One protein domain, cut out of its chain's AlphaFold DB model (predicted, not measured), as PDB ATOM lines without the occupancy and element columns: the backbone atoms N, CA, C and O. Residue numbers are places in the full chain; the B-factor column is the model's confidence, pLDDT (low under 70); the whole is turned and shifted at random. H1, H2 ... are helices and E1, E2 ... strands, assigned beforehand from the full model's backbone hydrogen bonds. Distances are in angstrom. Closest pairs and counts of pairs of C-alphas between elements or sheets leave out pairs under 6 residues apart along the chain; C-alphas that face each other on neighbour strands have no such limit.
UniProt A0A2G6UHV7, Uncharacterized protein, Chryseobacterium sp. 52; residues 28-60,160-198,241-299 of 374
ATOM      1  N   VAL A  28     -28.010 -59.519  54.530       84.75
ATOM      2  CA  VAL A  28     -27.355 -58.221  54.355       84.75
ATOM      3  C   VAL A  28     -27.569 -57.433  55.644       84.75
ATOM      4  O   VAL A  28     -28.702 -57.263  56.080       84.75
ATOM      5  N   SER A  29     -26.481 -57.035  56.298       87.06
ATOM      6  CA  SER A  29     -26.505 -56.297  57.565       87.06
ATOM      7  C   SER A  29     -26.361 -54.792  57.413       87.06
ATOM      8  O   SER A  29     -26.769 -54.042  58.290       87.06
ATOM      9  N   TYR A  30     -25.784 -54.367  56.299       89.56
ATOM     10  CA  TYR A  30     -25.633 -52.975  55.922       89.56
ATOM     11  C   TYR A  30     -25.792 -52.877  54.417       89.56
ATOM     12  O   TYR A  30     -25.254 -53.724  53.696       89.56
ATOM     13  N   LEU A  31     -26.490 -51.847  53.964       90.19
ATOM     14  CA  LEU A  31     -26.594 -51.484  52.564       90.19
ATOM     15  C   LEU A  31     -26.464 -49.968  52.441       90.19
ATOM     16  O   LEU A  31     -27.249 -49.229  53.025       90.19
ATOM     17  N   GLU A  32     -25.502 -49.513  51.648       92.25
ATOM     18  CA  GLU A  32     -25.406 -48.128  51.201       92.25
ATOM     19  C   GLU A  32     -25.608 -48.084  49.693       92.25
ATOM     20  O   GLU A  32     -24.855 -48.708  48.951       92.25
ATOM     21  N   LEU A  33     -26.606 -47.335  49.245       92.00
ATOM     22  CA  LEU A  33     -26.863 -47.035  47.845       92.00
ATOM     23  C   LEU A  33     -26.400 -45.610  47.570       92.00
ATOM     24  O   LEU A  33     -26.770 -44.687  48.287       92.00
ATOM     25  N   SER A  34     -25.618 -45.421  46.517       94.06
ATOM     26  CA  SER A  34     -25.150 -44.116  46.070       94.06
ATOM     27  C   SER A  34     -25.573 -43.904  44.625       94.06
ATOM     28  O   SER A  34     -25.117 -44.615  43.733       94.06
ATOM     29  N   LEU A  35     -26.413 -42.902  44.391       94.12
ATOM     30  CA  LEU A  35     -26.807 -42.463  43.060       94.12
ATOM     31  C   LEU A  35     -26.091 -41.156  42.730       94.12
ATOM     32  O   LEU A  35     -26.269 -40.159  43.428       94.12
ATOM     33  N   ASN A  36     -25.275 -41.163  41.683       95.56
ATOM     34  CA  ASN A  36     -24.474 -40.016  41.268       95.56
ATOM     35  C   ASN A  36     -24.905 -39.536  39.879       95.56
ATOM     36  O   ASN A  36     -24.887 -40.321  38.934       95.56
ATOM     37  N   ILE A  37     -25.268 -38.263  39.760       94.25
ATOM     38  CA  ILE A  37     -25.517 -37.607  38.477       94.25
ATOM     39  C   ILE A  37     -24.165 -37.098  37.944       94.25
ATOM     40  O   ILE A  37     -23.510 -36.296  38.618       94.25
ATOM     41  N   PRO A  38     -23.697 -37.560  36.767       92.44
ATOM     42  CA  PRO A  38     -22.449 -37.087  36.183       92.44
ATOM     43  C   PRO A  38     -22.388 -35.558  36.070       92.44
ATOM     44  O   PRO A  38     -23.363 -34.892  35.733       92.44
ATOM     45  N   LYS A  39     -21.202 -34.986  36.310       88.75
ATOM     46  CA  LYS A  39     -20.986 -33.548  36.115       88.75
ATOM     47  C   LYS A  39     -21.240 -33.180  34.651       88.75
ATOM     48  O   LYS A  39     -20.661 -33.805  33.767       88.75
ATOM     49  N   GLY A  40     -22.037 -32.139  34.426       85.81
ATOM     50  CA  GLY A  40     -22.406 -31.661  33.091       85.81
ATOM     51  C   GLY A  40     -23.798 -32.097  32.632       85.81
ATOM     52  O   GLY A  40     -24.286 -31.568  31.639       85.81
ATOM     53  N   GLU A  41     -24.456 -32.999  33.364       87.88
ATOM     54  CA  GLU A  41     -25.887 -33.242  33.186       87.88
ATOM     55  C   GLU A  41     -26.694 -31.993  33.559       87.88
ATOM     56  O   GLU A  41     -26.342 -31.250  34.478       87.88
ATOM     57  N   LYS A  42     -27.814 -31.775  32.867       87.38
ATOM     58  CA  LYS A  42     -28.713 -30.625  33.081       87.38
ATOM     59  C   LYS A  42     -29.712 -30.847  34.219       87.38
ATOM     60  O   LYS A  42     -30.791 -30.260  34.226       87.38
ATOM     61  N   SER A  43     -29.398 -31.740  35.147       88.00
ATOM     62  CA  SER A  43     -30.278 -32.103  36.251       88.00
ATOM     63  C   SER A  43     -29.520 -32.106  37.559       88.00
ATOM     64  O   SER A  43     -28.428 -32.670  37.626       88.00
ATOM     65  N   ILE A  44     -30.141 -31.577  38.602       91.38
ATOM     66  CA  ILE A  44     -29.646 -31.680  39.970       91.38
ATOM     67  C   ILE A  44     -30.753 -32.192  40.884       91.38
ATOM     68  O   ILE A  44     -31.939 -31.940  40.663       91.38
ATOM     69  N   PHE A  45     -30.363 -32.906  41.931       89.94
ATOM     70  CA  PHE A  45     -31.235 -33.205  43.051       89.94
ATOM     71  C   PHE A  45     -31.537 -31.920  43.822       89.94
ATOM     72  O   PHE A  45     -30.622 -31.201  44.217       89.94
ATOM     73  N   ASN A  46     -32.819 -31.655  44.050       87.62
ATOM     74  CA  ASN A  46     -33.279 -30.491  44.802       87.62
ATOM     75  C   ASN A  46     -33.641 -30.873  46.240       87.62
ATOM     76  O   ASN A  46     -33.138 -30.296  47.201       87.62
ATOM     77  N   SER A  47     -34.508 -31.874  46.388       85.62
ATOM     78  CA  SER A  47     -35.021 -32.306  47.685       85.62
ATOM     79  C   SER A  47     -35.425 -33.785  47.653       85.62
ATOM     80  O   SER A  47     -35.470 -34.419  46.595       85.62
ATOM     81  N   TRP A  48     -35.702 -34.350  48.826       85.38
ATOM     82  CA  TRP A  48     -36.297 -35.678  48.968       85.38
ATOM     83  C   TRP A  48     -37.111 -35.781  50.262       85.38
ATOM     84  O   TRP A  48     -36.977 -34.956  51.169       85.38
ATOM     85  N   ASP A  49     -37.926 -36.824  50.388       76.50
ATOM     86  CA  ASP A  49     -38.806 -37.032  51.545       76.50
ATOM     87  C   ASP A  49     -38.129 -37.731  52.747       76.50
ATOM     88  O   ASP A  49     -38.757 -37.909  53.791       76.50
ATOM     89  N   LYS A  50     -36.849 -38.126  52.636       70.38
ATOM     90  CA  LYS A  50     -36.130 -38.952  53.634       70.38
ATOM     91  C   LYS A  50     -34.993 -38.243  54.378       70.38
ATOM     92  O   LYS A  50     -34.011 -38.875  54.755       70.38
ATOM     93  N   TYR A  51     -35.130 -36.947  54.662       58.88
ATOM     94  CA  TYR A  51     -34.176 -36.247  55.542       58.88
ATOM     95  C   TYR A  51     -34.206 -36.733  56.997       58.88
ATOM     96  O   TYR A  51     -33.251 -36.511  57.741       58.88
ATOM     97  N   VAL A  52     -35.296 -37.373  57.421       58.97
ATOM     98  CA  VAL A  52     -35.439 -37.832  58.800       58.97
ATOM     99  C   VAL A  52     -34.759 -39.184  58.949       58.97
ATOM    100  O   VAL A  52     -35.149 -40.172  58.333       58.97
ATOM    101  N   THR A  53     -33.730 -39.212  59.791       64.88
ATOM    102  CA  THR A  53     -33.138 -40.451  60.279       64.88
ATOM    103  C   THR A  53     -34.192 -41.231  61.055       64.88
ATOM    104  O   THR A  53     -34.542 -40.861  62.180       64.88
ATOM    105  N   ASP A  54     -34.656 -42.335  60.480       62.47
ATOM    106  CA  ASP A  54     -35.555 -43.245  61.172       62.47
ATOM    107  C   ASP A  54     -34.735 -44.077  62.156       62.47
ATOM    108  O   ASP A  54     -33.884 -44.882  61.767       62.47
ATOM    109  N   LYS A  55     -34.980 -43.878  63.451       69.56
ATOM    110  CA  LYS A  55     -34.358 -44.666  64.516       69.56
ATOM    111  C   LYS A  55     -35.290 -45.788  64.944       69.56
ATOM    112  O   LYS A  55     -36.494 -45.591  65.081       69.56
ATOM    113  N   LEU A  56     -34.717 -46.954  65.206       64.31
ATOM    114  CA  LEU A  56     -35.416 -48.079  65.805       64.31
ATOM    115  C   LEU A  56     -34.750 -48.421  67.134       64.31
ATOM    116  O   LEU A  56     -33.549 -48.676  67.182       64.31
ATOM    117  N   THR A  57     -35.529 -48.440  68.211       66.94
ATOM    118  CA  THR A  57     -35.049 -48.918  69.508       66.94
ATOM    119  C   THR A  57     -35.114 -50.440  69.521       66.94
ATOM    120  O   THR A  57     -36.193 -51.028  69.505       66.94
ATOM    121  N   LEU A  58     -33.952 -51.080  69.547       57.47
ATOM    122  CA  LEU A  58     -33.808 -52.507  69.774       57.47
ATOM    123  C   LEU A  58     -33.748 -52.770  71.279       57.47
ATOM    124  O   LEU A  58     -32.843 -52.296  71.966       57.47
ATOM    125  N   ASN A  59     -34.691 -53.561  71.782       63.28
ATOM    126  CA  ASN A  59     -34.626 -54.098  73.135       63.28
ATOM    127  C   ASN A  59     -33.685 -55.316  73.137       63.28
ATOM    128  O   ASN A  59     -33.969 -56.327  72.495       63.28
ATOM    129  N   LEU A  60     -32.546 -55.197  73.819       60.25
ATOM    130  CA  LEU A  60     -31.526 -56.244  73.936       60.25
ATOM    131  C   LEU A  60     -31.796 -57.201  75.105       60.25
ATOM    132  O   LEU A  60     -31.023 -58.132  75.332       60.25
ATOM    133  N   ILE A 160     -30.786 -48.180  66.740       66.94
ATOM    134  CA  ILE A 160     -30.225 -48.529  65.433       66.94
ATOM    135  C   ILE A 160     -30.778 -47.560  64.385       66.94
ATOM    136  O   ILE A 160     -31.949 -47.169  64.441       66.94
ATOM    137  N   LEU A 161     -29.935 -47.166  63.431       68.00
ATOM    138  CA  LEU A 161     -30.324 -46.341  62.291       68.00
ATOM    139  C   LEU A 161     -31.042 -47.219  61.261       68.00
ATOM    140  O   LEU A 161     -30.417 -47.951  60.505       68.00
ATOM    141  N   LYS A 162     -32.371 -47.162  61.212       75.50
ATOM    142  CA  LYS A 162     -33.153 -47.966  60.266       75.50
ATOM    143  C   LYS A 162     -32.933 -47.499  58.830       75.50
ATOM    144  O   LYS A 162     -32.759 -48.319  57.937       75.50
ATOM    145  N   LEU A 163     -32.968 -46.188  58.620       81.25
ATOM    146  CA  LEU A 163     -32.722 -45.543  57.339       81.25
ATOM    147  C   LEU A 163     -32.091 -44.184  57.614       81.25
ATOM    148  O   LEU A 163     -32.594 -43.406  58.423       81.25
ATOM    149  N   SER A 164     -30.989 -43.904  56.943       84.56
ATOM    150  CA  SER A 164     -30.398 -42.573  56.916       84.56
ATOM    151  C   SER A 164     -29.963 -42.250  55.503       84.56
ATOM    152  O   SER A 164     -29.850 -43.129  54.647       84.56
ATOM    153  N   GLY A 165     -29.710 -40.981  55.240       86.50
ATOM    154  CA  GLY A 165     -29.229 -40.612  53.936       86.50
ATOM    155  C   GLY A 165     -28.802 -39.166  53.843       86.50
ATOM    156  O   GLY A 165     -29.077 -38.350  54.720       86.50
ATOM    157  N   THR A 166     -28.098 -38.863  52.765       90.06
ATOM    158  CA  THR A 166     -27.636 -37.517  52.448       90.06
ATOM    159  C   THR A 166     -27.971 -37.209  51.003       90.06
ATOM    160  O   THR A 166     -27.733 -38.043  50.128       90.06
ATOM    161  N   LEU A 167     -28.448 -35.994  50.761       91.69
ATOM    162  CA  LEU A 167     -28.711 -35.480  49.427       91.69
ATOM    163  C   LEU A 167     -27.805 -34.275  49.178       91.69
ATOM    164  O   LEU A 167     -27.791 -33.331  49.967       91.69
ATOM    165  N   SER A 168     -27.045 -34.322  48.093       92.62
ATOM    166  CA  SER A 168     -26.389 -33.170  47.484       92.62
ATOM    167  C   SER A 168     -26.834 -33.057  46.031       92.62
ATOM    168  O   SER A 168     -27.362 -34.020  45.479       92.62
ATOM    169  N   GLU A 169     -26.575 -31.915  45.396       93.69
ATOM    170  CA  GLU A 169     -27.034 -31.605  44.031       93.69
ATOM    171  C   GLU A 169     -26.770 -32.725  43.015       93.69
ATOM    172  O   GLU A 169     -27.608 -33.004  42.170       93.69
ATOM    173  N   ASN A 170     -25.632 -33.416  43.114       94.75
ATOM    174  CA  ASN A 170     -25.246 -34.462  42.161       94.75
ATOM    175  C   ASN A 170     -25.113 -35.846  42.798       94.75
ATOM    176  O   ASN A 170     -24.698 -36.793  42.133       94.75
ATOM    177  N   LYS A 171     -25.394 -35.989  44.096       94.69
ATOM    178  CA  LYS A 171     -25.205 -37.263  44.786       94.69
ATOM    179  C   LYS A 171     -26.265 -37.486  45.848       94.69
ATOM    180  O   LYS A 171     -26.356 -36.756  46.829       94.69
ATOM    181  N   MET A 172     -26.978 -38.587  45.705       93.12
ATOM    182  CA  MET A 172     -27.833 -39.135  46.739       93.12
ATOM    183  C   MET A 172     -27.146 -40.346  47.363       93.12
ATOM    184  O   MET A 172     -26.648 -41.213  46.646       93.12
ATOM    185  N   VAL A 173     -27.135 -40.429  48.691       93.00
ATOM    186  CA  VAL A 173     -26.666 -41.605  49.431       93.00
ATOM    187  C   VAL A 173     -27.755 -42.050  50.389       93.00
ATOM    188  O   VAL A 173     -28.179 -41.268  51.230       93.00
ATOM    189  N   LEU A 174     -28.177 -43.304  50.286       91.25
ATOM    190  CA  LEU A 174     -29.122 -43.959  51.185       91.25
ATOM    191  C   LEU A 174     -28.397 -45.064  51.938       91.25
ATOM    192  O   LEU A 174     -27.684 -45.852  51.329       91.25
ATOM    193  N   ARG A 175     -28.593 -45.141  53.248       90.56
ATOM    194  CA  ARG A 175     -27.984 -46.132  54.135       90.56
ATOM    195  C   ARG A 175     -29.055 -46.835  54.937       90.56
ATOM    196  O   ARG A 175     -29.896 -46.188  55.557       90.56
ATOM    197  N   GLN A 176     -28.964 -48.150  54.975       88.31
ATOM    198  CA  GLN A 176     -29.838 -49.001  55.752       88.31
ATOM    199  C   GLN A 176     -28.990 -49.950  56.594       88.31
ATOM    200  O   GLN A 176     -28.112 -50.642  56.069       88.31
ATOM    201  N   GLU A 177     -29.264 -49.996  57.893       85.44
ATOM    202  CA  GLU A 177     -28.628 -50.931  58.819       85.44
ATOM    203  C   GLU A 177     -29.651 -51.947  59.325       85.44
ATOM    204  O   GLU A 177     -30.813 -51.639  59.591       85.44
ATOM    205  N   SER A 178     -29.203 -53.193  59.442       79.94
ATOM    206  CA  SER A 178     -29.947 -54.274  60.079       79.94
ATOM    207  C   SER A 178     -29.458 -54.430  61.519       79.94
ATOM    208  O   SER A 178     -28.269 -54.251  61.792       79.94
ATOM    209  N   GLY A 179     -30.334 -54.867  62.417       73.38
ATOM    210  CA  GLY A 179     -29.985 -55.183  63.801       73.38
ATOM    211  C   GLY A 179     -30.061 -56.678  64.100       73.38
ATOM    212  O   GLY A 179     -30.580 -57.452  63.297       73.38
ATOM    213  N   PRO A 180     -29.577 -57.128  65.267       69.62
ATOM    214  CA  PRO A 180     -29.940 -58.438  65.785       69.62
ATOM    215  C   PRO A 180     -31.465 -58.638  65.789       69.62
ATOM    216  O   PRO A 180     -32.195 -57.785  66.286       69.62
ATOM    217  N   GLY A 181     -31.949 -59.736  65.202       68.88
ATOM    218  CA  GLY A 181     -33.379 -60.036  65.054       68.88
ATOM    219  C   GLY A 181     -34.149 -59.147  64.067       68.88
ATOM    220  O   GLY A 181     -35.366 -59.284  63.967       68.88
ATOM    221  N   ILE A 182     -33.475 -58.249  63.343       67.62
ATOM    222  CA  ILE A 182     -34.087 -57.309  62.399       67.62
ATOM    223  C   ILE A 182     -33.353 -57.423  61.064       67.62
ATOM    224  O   ILE A 182     -32.211 -56.985  60.939       67.62
ATOM    225  N   ASP A 183     -34.008 -57.984  60.053       71.06
ATOM    226  CA  ASP A 183     -33.505 -57.940  58.677       71.06
ATOM    227  C   ASP A 183     -33.638 -56.517  58.104       71.06
ATOM    228  O   ASP A 183     -34.444 -55.721  58.595       71.06
ATOM    229  N   LEU A 184     -32.870 -56.185  57.054       70.56
ATOM    230  CA  LEU A 184     -33.097 -54.944  56.302       70.56
ATOM    231  C   LEU A 184     -34.560 -54.923  55.840       70.56
ATOM    232  O   LEU A 184     -34.997 -55.753  55.043       70.56
ATOM    233  N   GLY A 185     -35.338 -54.029  56.446       56.16
ATOM    234  CA  GLY A 185     -36.781 -54.007  56.303       56.16
ATOM    235  C   GLY A 185     -37.212 -53.577  54.909       56.16
ATOM    236  O   GLY A 185     -36.988 -52.427  54.553       56.16
ATOM    237  N   GLY A 186     -37.895 -54.485  54.204       59.75
ATOM    238  CA  GLY A 186     -38.856 -54.220  53.129       59.75
ATOM    239  C   GLY A 186     -38.390 -53.364  51.947       59.75
ATOM    240  O   GLY A 186     -37.248 -52.937  51.833       59.75
ATOM    241  N   ASN A 187     -39.324 -53.112  51.032       60.28
ATOM    242  CA  ASN A 187     -39.106 -52.190  49.924       60.28
ATOM    243  C   ASN A 187     -39.055 -50.757  50.469       60.28
ATOM    244  O   ASN A 187     -40.026 -50.292  51.067       60.28
ATOM    245  N   ILE A 188     -37.944 -50.052  50.249       69.12
ATOM    246  CA  ILE A 188     -37.839 -48.625  50.554       69.12
ATOM    247  C   ILE A 188     -38.264 -47.841  49.318       69.12
ATOM    248  O   ILE A 188     -37.714 -48.023  48.233       69.12
ATOM    249  N   VAL A 189     -39.236 -46.950  49.501       74.56
ATOM    250  CA  VAL A 189     -39.641 -45.971  48.491       74.56
ATOM    251  C   VAL A 189     -39.161 -44.602  48.954       74.56
ATOM    252  O   VAL A 189     -39.424 -44.202  50.089       74.56
ATOM    253  N   VAL A 190     -38.427 -43.922  48.075       78.50
ATOM    254  CA  VAL A 190     -37.927 -42.560  48.274       78.50
ATOM    255  C   VAL A 190     -38.441 -41.710  47.124       78.50
ATOM    256  O   VAL A 190     -38.291 -42.089  45.958       78.50
ATOM    257  N   SER A 191     -39.049 -40.579  47.458       83.50
ATOM    258  CA  SER A 191     -39.467 -39.558  46.505       83.50
ATOM    259  C   SER A 191     -38.371 -38.509  46.406       83.50
ATOM    260  O   SER A 191     -37.945 -37.948  47.412       83.50
ATOM    261  N   ILE A 192     -37.903 -38.263  45.185       83.50
ATOM    262  CA  ILE A 192     -36.803 -37.344  44.901       83.50
ATOM    263  C   ILE A 192     -37.320 -36.273  43.953       83.50
ATOM    264  O   ILE A 192     -37.906 -36.594  42.917       83.50
ATOM    265  N   GLU A 193     -37.066 -35.017  44.292       87.50
ATOM    266  CA  GLU A 193     -37.328 -33.882  43.421       87.50
ATOM    267  C   GLU A 193     -36.062 -33.501  42.657       87.50
ATOM    268  O   GLU A 193     -34.978 -33.365  43.233       87.50
ATOM    269  N   TYR A 194     -36.219 -33.289  41.353       86.56
ATOM    270  CA  TYR A 194     -35.153 -32.862  40.456       86.56
ATOM    271  C   TYR A 194     -35.422 -31.441  39.983       86.56
ATOM    272  O   TYR A 194     -36.558 -31.087  39.676       86.56
ATOM    273  N   SER A 195     -34.366 -30.644  39.877       88.75
ATOM    274  CA  SER A 195     -34.382 -29.399  39.114       88.75
ATOM    275  C   SER A 195     -33.669 -29.620  37.792       88.75
ATOM    276  O   SER A 195     -32.597 -30.223  37.751       88.75
ATOM    277  N   LEU A 196     -34.291 -29.152  36.715       89.19
ATOM    278  CA  LEU A 196     -33.803 -29.294  35.351       89.19
ATOM    279  C   LEU A 196     -33.422 -27.919  34.813       89.19
ATOM    280  O   LEU A 196     -34.188 -26.970  34.959       89.19
ATOM    281  N   THR A 197     -32.256 -27.817  34.185       85.62
ATOM    282  CA  THR A 197     -31.735 -26.577  33.591       85.62
ATOM    283  C   THR A 197     -31.745 -26.632  32.063       85.62
ATOM    284  O   THR A 197     -30.844 -26.089  31.425       85.62
ATOM    285  N   ASP A 198     -32.698 -27.354  31.470       86.00
ATOM    286  CA  ASP A 198     -32.845 -27.435  30.013       86.00
ATOM    287  C   ASP A 198     -33.766 -26.336  29.464       86.00
ATOM    288  O   ASP A 198     -34.523 -25.708  30.209       86.00
ATOM    289  N   ILE A 241     -31.558 -38.299  30.937       90.81
ATOM    290  CA  ILE A 241     -30.722 -37.919  32.072       90.81
ATOM    291  C   ILE A 241     -30.210 -39.192  32.716       90.81
ATOM    292  O   ILE A 241     -30.996 -40.064  33.103       90.81
ATOM    293  N   LYS A 242     -28.891 -39.290  32.854       93.38
ATOM    294  CA  LYS A 242     -28.232 -40.498  33.336       93.38
ATOM    295  C   LYS A 242     -27.731 -40.348  34.764       93.38
ATOM    296  O   LYS A 242     -27.363 -39.272  35.221       93.38
ATOM    297  N   GLY A 243     -27.680 -41.470  35.468       93.38
ATOM    298  CA  GLY A 243     -27.088 -41.578  36.794       93.38
ATOM    299  C   GLY A 243     -26.232 -42.828  36.917       93.38
ATOM    300  O   GLY A 243     -26.426 -43.804  36.200       93.38
ATOM    301  N   LYS A 244     -25.285 -42.818  37.847       94.75
ATOM    302  CA  LYS A 244     -24.467 -43.974  38.218       94.75
ATOM    303  C   LYS A 244     -24.942 -44.502  39.554       94.75
ATOM    304  O   LYS A 244     -24.939 -43.764  40.537       94.75
ATOM    305  N   LEU A 245     -25.350 -45.765  39.571       93.12
ATOM    306  CA  LEU A 245     -25.750 -46.457  40.788       93.12
ATOM    307  C   LEU A 245     -24.597 -47.323  41.294       93.12
ATOM    308  O   LEU A 245     -24.290 -48.361  40.704       93.12
ATOM    309  N   ASP A 246     -24.023 -46.908  42.413       92.88
ATOM    310  CA  ASP A 246     -23.051 -47.674  43.181       92.88
ATOM    311  C   ASP A 246     -23.715 -48.198  44.454       92.88
ATOM    312  O   ASP A 246     -24.613 -47.558  45.009       92.88
ATOM    313  N   TYR A 247     -23.253 -49.337  44.963       92.44
ATOM    314  CA  TYR A 247     -23.657 -49.783  46.290       92.44
ATOM    315  C   TYR A 247     -22.542 -50.484  47.049       92.44
ATOM    316  O   TYR A 247     -21.696 -51.176  46.480       92.44
ATOM    317  N   THR A 248     -22.550 -50.308  48.366       92.25
ATOM    318  CA  THR A 248     -21.719 -51.075  49.292       92.25
ATOM    319  C   THR A 248     -22.614 -51.857  50.230       92.25
ATOM    320  O   THR A 248     -23.725 -51.438  50.555       92.25
ATOM    321  N   PHE A 249     -22.159 -53.030  50.642       90.19
ATOM    322  CA  PHE A 249     -22.926 -53.881  51.530       90.19
ATOM    323  C   PHE A 249     -22.028 -54.636  52.498       90.19
ATOM    324  O   PHE A 249     -20.877 -54.966  52.199       90.19
ATOM    325  N   LEU A 250     -22.585 -54.951  53.663       89.94
ATOM    326  CA  LEU A 250     -21.979 -55.860  54.625       89.94
ATOM    327  C   LEU A 250     -22.851 -57.103  54.731       89.94
ATOM    328  O   LEU A 250     -23.944 -57.057  55.287       89.94
ATOM    329  N   TYR A 251     -22.380 -58.222  54.201       88.12
ATOM    330  CA  TYR A 251     -23.074 -59.497  54.284       88.12
ATOM    331  C   TYR A 251     -22.661 -60.255  55.544       88.12
ATOM    332  O   TYR A 251     -21.479 -60.524  55.757       88.12
ATOM    333  N   ARG A 252     -23.629 -60.635  56.376       86.88
ATOM    334  CA  ARG A 252     -23.428 -61.494  57.546       86.88
ATOM    335  C   ARG A 252     -23.639 -62.941  57.136       86.88
ATOM    336  O   ARG A 252     -24.764 -63.343  56.859       86.88
ATOM    337  N   GLN A 253     -22.562 -63.717  57.153       86.75
ATOM    338  CA  GLN A 253     -22.578 -65.151  56.892       86.75
ATOM    339  C   GLN A 253     -22.490 -65.936  58.206       86.75
ATOM    340  O   GLN A 253     -21.526 -65.785  58.957       86.75
ATOM    341  N   VAL A 254     -23.443 -66.821  58.476       86.25
ATOM    342  CA  VAL A 254     -23.409 -67.755  59.603       86.25
ATOM    343  C   VAL A 254     -22.527 -68.948  59.232       86.25
ATOM    344  O   VAL A 254     -22.842 -69.720  58.327       86.25
ATOM    345  N   LEU A 255     -21.400 -69.100  59.935       85.88
ATOM    346  CA  LEU A 255     -20.469 -70.221  59.754       85.88
ATOM    347  C   LEU A 255     -20.844 -71.423  60.625       85.88
ATOM    348  O   LEU A 255     -20.702 -72.567  60.204       85.88
ATOM    349  N   LYS A 256     -21.275 -71.168  61.868       82.56
ATOM    350  CA  LYS A 256     -21.668 -72.207  62.828       82.56
ATOM    351  C   LYS A 256     -22.743 -71.677  63.773       82.56
ATOM    352  O   LYS A 256     -22.582 -70.617  64.370       82.56
ATOM    353  N   GLY A 257     -23.805 -72.449  63.948       69.94
ATOM    354  CA  GLY A 257     -24.946 -72.119  64.801       69.94
ATOM    355  C   GLY A 257     -26.186 -72.880  64.335       69.94
ATOM    356  O   GLY A 257     -26.223 -73.350  63.203       69.94
ATOM    357  N   ASN A 258     -27.183 -73.032  65.208       64.81
ATOM    358  CA  ASN A 258     -28.491 -73.601  64.863       64.81
ATOM    359  C   ASN A 258     -29.553 -72.491  64.960       64.81
ATOM    360  O   ASN A 258     -29.387 -71.545  65.728       64.81
ATOM    361  N   LYS A 259     -30.660 -72.635  64.226       59.59
ATOM    362  CA  LYS A 259     -31.828 -71.737  64.214       59.59
ATOM    363  C   LYS A 259     -32.447 -71.489  65.588       59.59
ATOM    364  O   LYS A 259     -33.115 -70.490  65.795       59.59
ATOM    365  N   HIS A 260     -32.233 -72.425  66.508       57.97
ATOM    366  CA  HIS A 260     -32.763 -72.383  67.868       57.97
ATOM    367  C   HIS A 260     -31.861 -71.645  68.856       57.97
ATOM    368  O   HIS A 260     -32.230 -71.484  70.014       57.97
ATOM    369  N   ILE A 261     -30.666 -71.238  68.427       62.81
ATOM    370  CA  ILE A 261     -29.729 -70.536  69.289       62.81
ATOM    371  C   ILE A 261     -29.884 -69.031  69.025       62.81
ATOM    372  O   ILE A 261     -29.878 -68.637  67.855       62.81
ATOM    373  N   PRO A 262     -29.979 -68.193  70.077       69.06
ATOM    374  CA  PRO A 262     -29.981 -66.741  69.933       69.06
ATOM    375  C   PRO A 262     -28.868 -66.266  68.997       69.06
ATOM    376  O   PRO A 262     -27.749 -66.785  69.055       69.06
ATOM    377  N   GLU A 263     -29.150 -65.260  68.161       73.31
ATOM    378  CA  GLU A 263     -28.185 -64.729  67.185       73.31
ATOM    379  C   GLU A 263     -26.836 -64.364  67.822       73.31
ATOM    380  O   GLU A 263     -25.793 -64.553  67.198       73.31
ATOM    381  N   ALA A 264     -26.853 -63.933  69.087       71.88
ATOM    382  CA  ALA A 264     -25.675 -63.614  69.892       71.88
ATOM    383  C   ALA A 264     -24.675 -64.777  70.063       71.88
ATOM    384  O   ALA A 264     -23.510 -64.544  70.364       71.88
ATOM    385  N   ARG A 265     -25.098 -66.035  69.880       76.38
ATOM    386  CA  ARG A 265     -24.232 -67.223  70.011       76.38
ATOM    387  C   ARG A 265     -23.878 -67.857  68.661       76.38
ATOM    388  O   ARG A 265     -23.256 -68.920  68.623       76.38
ATOM    389  N   GLN A 266     -24.288 -67.247  67.552       82.44
ATOM    390  CA  GLN A 266     -23.892 -67.694  66.220       82.44
ATOM    391  C   GLN A 266     -22.457 -67.248  65.935       82.44
ATOM    392  O   GLN A 266     -22.087 -66.100  66.168       82.44
ATOM    393  N   LYS A 267     -21.639 -68.146  65.378       86.69
ATOM    394  CA  LYS A 267     -20.339 -67.766  64.820       86.69
ATOM    395  C   LYS A 267     -20.565 -67.226  63.421       86.69
ATOM    396  O   LYS A 267     -20.964 -67.978  62.526       86.69
ATOM    397  N   VAL A 268     -20.297 -65.940  63.244       86.12
ATOM    398  CA  VAL A 268     -20.536 -65.234  61.988       86.12
ATOM    399  C   VAL A 268     -19.253 -64.702  61.379       86.12
ATOM    400  O   VAL A 268     -18.304 -64.369  62.084       86.12
ATOM    401  N   LYS A 269     -19.242 -64.614  60.052       88.94
ATOM    402  CA  LYS A 269     -18.232 -63.926  59.260       88.94
ATOM    403  C   LYS A 269     -18.919 -62.816  58.486       88.94
ATOM    404  O   LYS A 269     -19.864 -63.074  57.745       88.94
ATOM    405  N   TYR A 270     -18.422 -61.599  58.636       88.81
ATOM    406  CA  TYR A 270     -18.874 -60.481  57.826       88.81
ATOM    407  C   TYR A 270     -18.040 -60.401  56.551       88.81
ATOM    408  O   TYR A 270     -16.818 -60.565  56.579       88.81
ATOM    409  N   LYS A 271     -18.713 -60.189  55.425       88.56
ATOM    410  CA  LYS A 271     -18.097 -59.961  54.123       88.56
ATOM    411  C   LYS A 271     -18.523 -58.601  53.621       88.56
ATOM    412  O   LYS A 271     -19.707 -58.364  53.402       88.56
ATOM    413  N   TYR A 272     -17.549 -57.724  53.465       89.75
ATOM    414  CA  TYR A 272     -17.757 -56.438  52.832       89.75
ATOM    415  C   TYR A 272     -17.718 -56.605  51.312       89.75
ATOM    416  O   TYR A 272     -16.861 -57.320  50.790       89.75
ATOM    417  N   GLY A 273     -18.645 -55.955  50.621       87.44
ATOM    418  CA  GLY A 273     -18.687 -55.891  49.168       87.44
ATOM    419  C   GLY A 273     -18.961 -54.469  48.701       87.44
ATOM    420  O   GLY A 273     -19.710 -53.724  49.333       87.44
ATOM    421  N   LYS A 274     -18.354 -54.101  47.577       90.94
ATOM    422  CA  LYS A 274     -18.636 -52.865  46.850       90.94
ATOM    423  C   LYS A 274     -18.885 -53.227  45.397       90.94
ATOM    424  O   LYS A 274     -18.105 -53.972  44.813       90.94
ATOM    425  N   VAL A 275     -19.957 -52.693  44.837       89.06
ATOM    426  CA  VAL A 275     -20.284 -52.822  43.423       89.06
ATOM    427  C   VAL A 275     -20.366 -51.422  42.852       89.06
ATOM    428  O   VAL A 275     -21.235 -50.630  43.218       89.06
ATOM    429  N   GLU A 276     -19.407 -51.115  41.989       91.31
ATOM    430  CA  GLU A 276     -19.412 -49.888  41.206       91.31
ATOM    431  C   GLU A 276     -20.311 -50.074  39.987       91.31
ATOM    432  O   GLU A 276     -20.467 -51.184  39.472       91.31
ATOM    433  N   SER A 277     -20.888 -48.984  39.496       90.06
ATOM    434  CA  SER A 277     -21.860 -49.015  38.410       90.06
ATOM    435  C   SER A 277     -21.327 -49.719  37.154       90.06
ATOM    436  O   SER A 277     -22.042 -50.498  36.526       90.06
ATOM    437  N   LYS A 278     -20.041 -49.522  36.837       89.44
ATOM    438  CA  LYS A 278     -19.322 -50.155  35.715       89.44
ATOM    439  C   LYS A 278     -19.171 -51.680  35.860       89.44
ATOM    440  O   LYS A 278     -19.081 -52.397  34.865       89.44
ATOM    441  N   ASP A 279     -19.165 -52.177  37.094       87.94
ATOM    442  CA  ASP A 279     -18.976 -53.591  37.437       87.94
ATOM    443  C   ASP A 279     -20.314 -54.286  37.733       87.94
ATOM    444  O   ASP A 279     -20.369 -55.484  38.011       87.94
ATOM    445  N   ASN A 280     -21.422 -53.545  37.653       85.75
ATOM    446  CA  ASN A 280     -22.742 -54.046  37.981       85.75
ATOM    447  C   ASN A 280     -23.324 -54.890  36.834       85.75
ATOM    448  O   ASN A 280     -23.963 -54.392  35.907       85.75
ATOM    449  N   GLU A 281     -23.137 -56.205  36.923       85.38
ATOM    450  CA  GLU A 281     -23.634 -57.174  35.940       85.38
ATOM    451  C   GLU A 281     -25.161 -57.150  35.759       85.38
ATOM    452  O   GLU A 281     -25.653 -57.465  34.674       85.38
ATOM    453  N   LEU A 282     -25.932 -56.752  36.780       83.06
ATOM    454  CA  LEU A 282     -27.387 -56.609  36.650       83.06
ATOM    455  C   LEU A 282     -27.739 -55.447  35.719       83.06
ATOM    456  O   LEU A 282     -28.604 -55.595  34.856       83.06
ATOM    457  N   LEU A 283     -27.025 -54.325  35.840       84.62
ATOM    458  CA  LEU A 283     -27.195 -53.181  34.945       84.62
ATOM    459  C   LEU A 283     -26.788 -53.535  33.513       84.62
ATOM    460  O   LEU A 283     -27.532 -53.241  32.579       84.62
ATOM    461  N   LYS A 284     -25.676 -54.255  33.335       87.00
ATOM    462  CA  LYS A 284     -25.241 -54.726  32.009       87.00
ATOM    463  C   LYS A 284     -26.274 -55.644  31.357       87.00
ATOM    464  O   LYS A 284     -26.600 -55.454  30.187       87.00
ATOM    465  N   LYS A 285     -26.832 -56.602  32.109       87.88
ATOM    466  CA  LYS A 285     -27.910 -57.490  31.631       87.88
ATOM    467  C   LYS A 285     -29.183 -56.727  31.265       87.88
ATOM    468  O   LYS A 285     -29.874 -57.133  30.338       87.88
ATOM    469  N   ALA A 286     -29.464 -55.623  31.952       86.25
ATOM    470  CA  ALA A 286     -30.568 -54.719  31.636       86.25
ATOM    471  C   ALA A 286     -30.277 -53.771  30.448       86.25
ATOM    472  O   ALA A 286     -31.140 -52.981  30.079       86.25
ATOM    473  N   GLY A 287     -29.091 -53.854  29.831       91.06
ATOM    474  CA  GLY A 287     -28.705 -53.064  28.655       91.06
ATOM    475  C   GLY A 287     -27.862 -51.819  28.953       91.06
ATOM    476  O   GLY A 287     -27.432 -51.142  28.020       91.06
ATOM    477  N   TYR A 288     -27.555 -51.532  30.221       90.00
ATOM    478  CA  TYR A 288     -26.754 -50.376  30.633       90.00
ATOM    479  C   TYR A 288     -25.254 -50.710  30.606       90.00
ATOM    480  O   TYR A 288     -24.669 -51.123  31.609       90.00
ATOM    481  N   LYS A 289     -24.622 -50.557  29.435       82.88
ATOM    482  CA  LYS A 289     -23.228 -50.987  29.186       82.88
ATOM    483  C   LYS A 289     -22.176 -50.230  30.006       82.88
ATOM    484  O   LYS A 289     -21.209 -50.843  30.443       82.88
ATOM    485  N   ASP A 290     -22.403 -48.945  30.272       86.12
ATOM    486  CA  ASP A 290     -21.430 -48.073  30.953       86.12
ATOM    487  C   ASP A 290     -21.741 -47.866  32.446       86.12
ATOM    488  O   ASP A 290     -21.202 -46.961  33.086       86.12
ATOM    489  N   GLY A 291     -22.673 -48.648  33.002       83.12
ATOM    490  CA  GLY A 291     -23.167 -48.454  34.369       83.12
ATOM    491  C   GLY A 291     -23.999 -47.181  34.566       83.12
ATOM    492  O   GLY A 291     -24.354 -46.846  35.695       83.12
ATOM    493  N   ASN A 292     -24.303 -46.462  33.486       90.88
ATOM    494  CA  ASN A 292     -25.199 -45.315  33.498       90.88
ATOM    495  C   ASN A 292     -26.635 -45.803  33.304       90.88
ATOM    496  O   ASN A 292     -26.931 -46.435  32.292       90.88
ATOM    497  N   ILE A 293     -27.507 -45.502  34.257       92.12
ATOM    498  CA  ILE A 293     -28.939 -45.784  34.198       92.12
ATOM    499  C   ILE A 293     -29.709 -44.534  33.794       92.12
ATOM    500  O   ILE A 293     -29.351 -43.432  34.203       92.12
ATOM    501  N   ASP A 294     -30.785 -44.706  33.034       92.50
ATOM    502  CA  ASP A 294     -31.677 -43.601  32.683       92.50
ATOM    503  C   ASP A 294     -32.544 -43.243  33.894       92.50
ATOM    504  O   ASP A 294     -33.425 -44.014  34.275       92.50
ATOM    505  N   LEU A 295     -32.293 -42.085  34.504       90.19
ATOM    506  CA  LEU A 295     -33.089 -41.547  35.610       90.19
ATOM    507  C   LEU A 295     -34.418 -41.001  35.112       90.19
ATOM    508  O   LEU A 295     -35.468 -41.270  35.695       90.19
ATOM    509  N   ILE A 296     -34.338 -40.239  34.027       89.38
ATOM    510  CA  ILE A 296     -35.456 -39.572  33.381       89.38
ATOM    511  C   ILE A 296     -35.237 -39.715  31.883       89.38
ATOM    512  O   ILE A 296     -34.219 -39.262  31.357       89.38
ATOM    513  N   ARG A 297     -36.179 -40.346  31.187       91.94
ATOM    514  CA  ARG A 297     -36.129 -40.463  29.729       91.94
ATOM    515  C   ARG A 297     -36.951 -39.334  29.102       91.94
ATOM    516  O   ARG A 297     -37.920 -38.894  29.725       91.94
ATOM    517  N   PRO A 298     -36.656 -38.899  27.865       91.44
ATOM    518  CA  PRO A 298     -37.436 -37.860  27.186       91.44
ATOM    519  C   PRO A 298     -38.953 -38.116  27.214       91.44
ATOM    520  O   PRO A 298     -39.747 -37.223  27.504       91.44
ATOM    521  N   GLN A 299     -39.366 -39.364  26.986       91.94
ATOM    522  CA  GLN A 299     -40.768 -39.787  26.988       91.94
ATOM    523  C   GLN A 299     -41.448 -39.767  28.364       91.94
ATOM    524  O   GLN A 299     -42.670 -39.877  28.426       91.94
TER     525      GLN A 299
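This is residues 28 to 60, 160 to 198 and 241 to 299 of the 374 residues of an uncharacterized protein of Chryseobacterium sp. 52 (UniProt A0A2G6UHV7). A long, twisted sheet of antiparallel strands, E1, E3, E4, E5, E7, E8 and E9, makes the main wall, and a small ribbon of two strands, E2 and E6, lies partly face to face with it near one end, a loose sandwich. The long hairpin of E7 and E8 reaches toward the other end, while the one short helix, H1, sits at the edge of the sheet near the end that has the ribbon. You have 131 printed residues, with nine named strands and one named helix in the order E1 E2 E3 E4 E5 E6 E7 E8 H1 E9, and the class is mostly strand. The large sheet is branched at E7, and both sheets are antiparallel. The whole is loose, with a radius of gyration of the C-alphas of 17.7 A, and elongated, spanning 58 by 33 by 22 A.

Begin at E1, residues 28 to 36; on one side of it you find E5, residues 171 to 177, and on the other side E7, residues 241 to 256. E1 and E5 are antiparallel, with N 33 and O 174 at 2.8 A; E1 and E7 are antiparallel too, with N 34 and O 246 at 2.8 A. Next comes E2, residues 43 to 48, antiparallel to E6, residues 192 to 196, with N 44 and O 195 at 2.9 A. These two form a sandwich, two sheets face to face, with the branched sheet: the facing parts are 8.9 A centre to centre, but their best planes are 43 degrees apart. Look for the approach at Phe 45 of E2 and Ser 168 of E4, residues 160 to 168: their C-alphas, the closest of the two strands, are 6.6 A apart. E4 bends by 51 degrees at residue 163; its residues 160 to 163 pair with the edge strand E3, residues 54 to 60, where N 56 and O 160 are 2.9 A apart. Its residues 164 to 168 pair with E5 in a hairpin, where N 166 and O 173 are 2.9 A apart. On the side of E7 away from E1 you find both E8, residues 267 to 275, with N 251 and O 271 at 2.8 A, and E9, residues 292 to 296, with N 243 and O 293 at 2.9 A. H1, residues 281 to 285, only grazes the branched sheet with its residues 281 to 284; its closest C-alphas to E9 are those of Leu 283 and Ile 293, 7.6 A apart. In H1 every O i to N i+4 pair is within hydrogen-bond range. E3 and E5 are apart, and so are E8 and E9.

Find C-alpha 28 at (-27.355, -58.221, 54.355); from there E1 runs 22.6 A to C-alpha 36. E2 covers 14.5 A and E3 18.7 A; after the cut E4 covers 23.9 A, E5 19.9 A and E6 12.8 A. Find C-alpha 241 at (-30.722, -37.919, 32.072); from it E7, the longest strand, runs 46.9 A to C-alpha 256. E8 then covers 26.1 A, H1 6.1 A and E9 11.8 A, ending at C-alpha 296, (-35.456, -39.572, 33.381).

The two C-alphas farthest apart are those of Asp 198 and His 260, 58.8 A. Residues 61 to 159 are not printed, with 11.6 A from C-alpha 60 to C-alpha 160; residues 199 to 240 are not printed either, with 10.9 A from C-alpha 198 to C-alpha 241. Of the links printed whole, E5 to E6 is long, residues 178 to 191. The mean pLDDT of the printed part is 82.9; look for values under 70 at residues 51 to 60, 160 to 161, 180 to 182, 185 to 188 and 257 to 262.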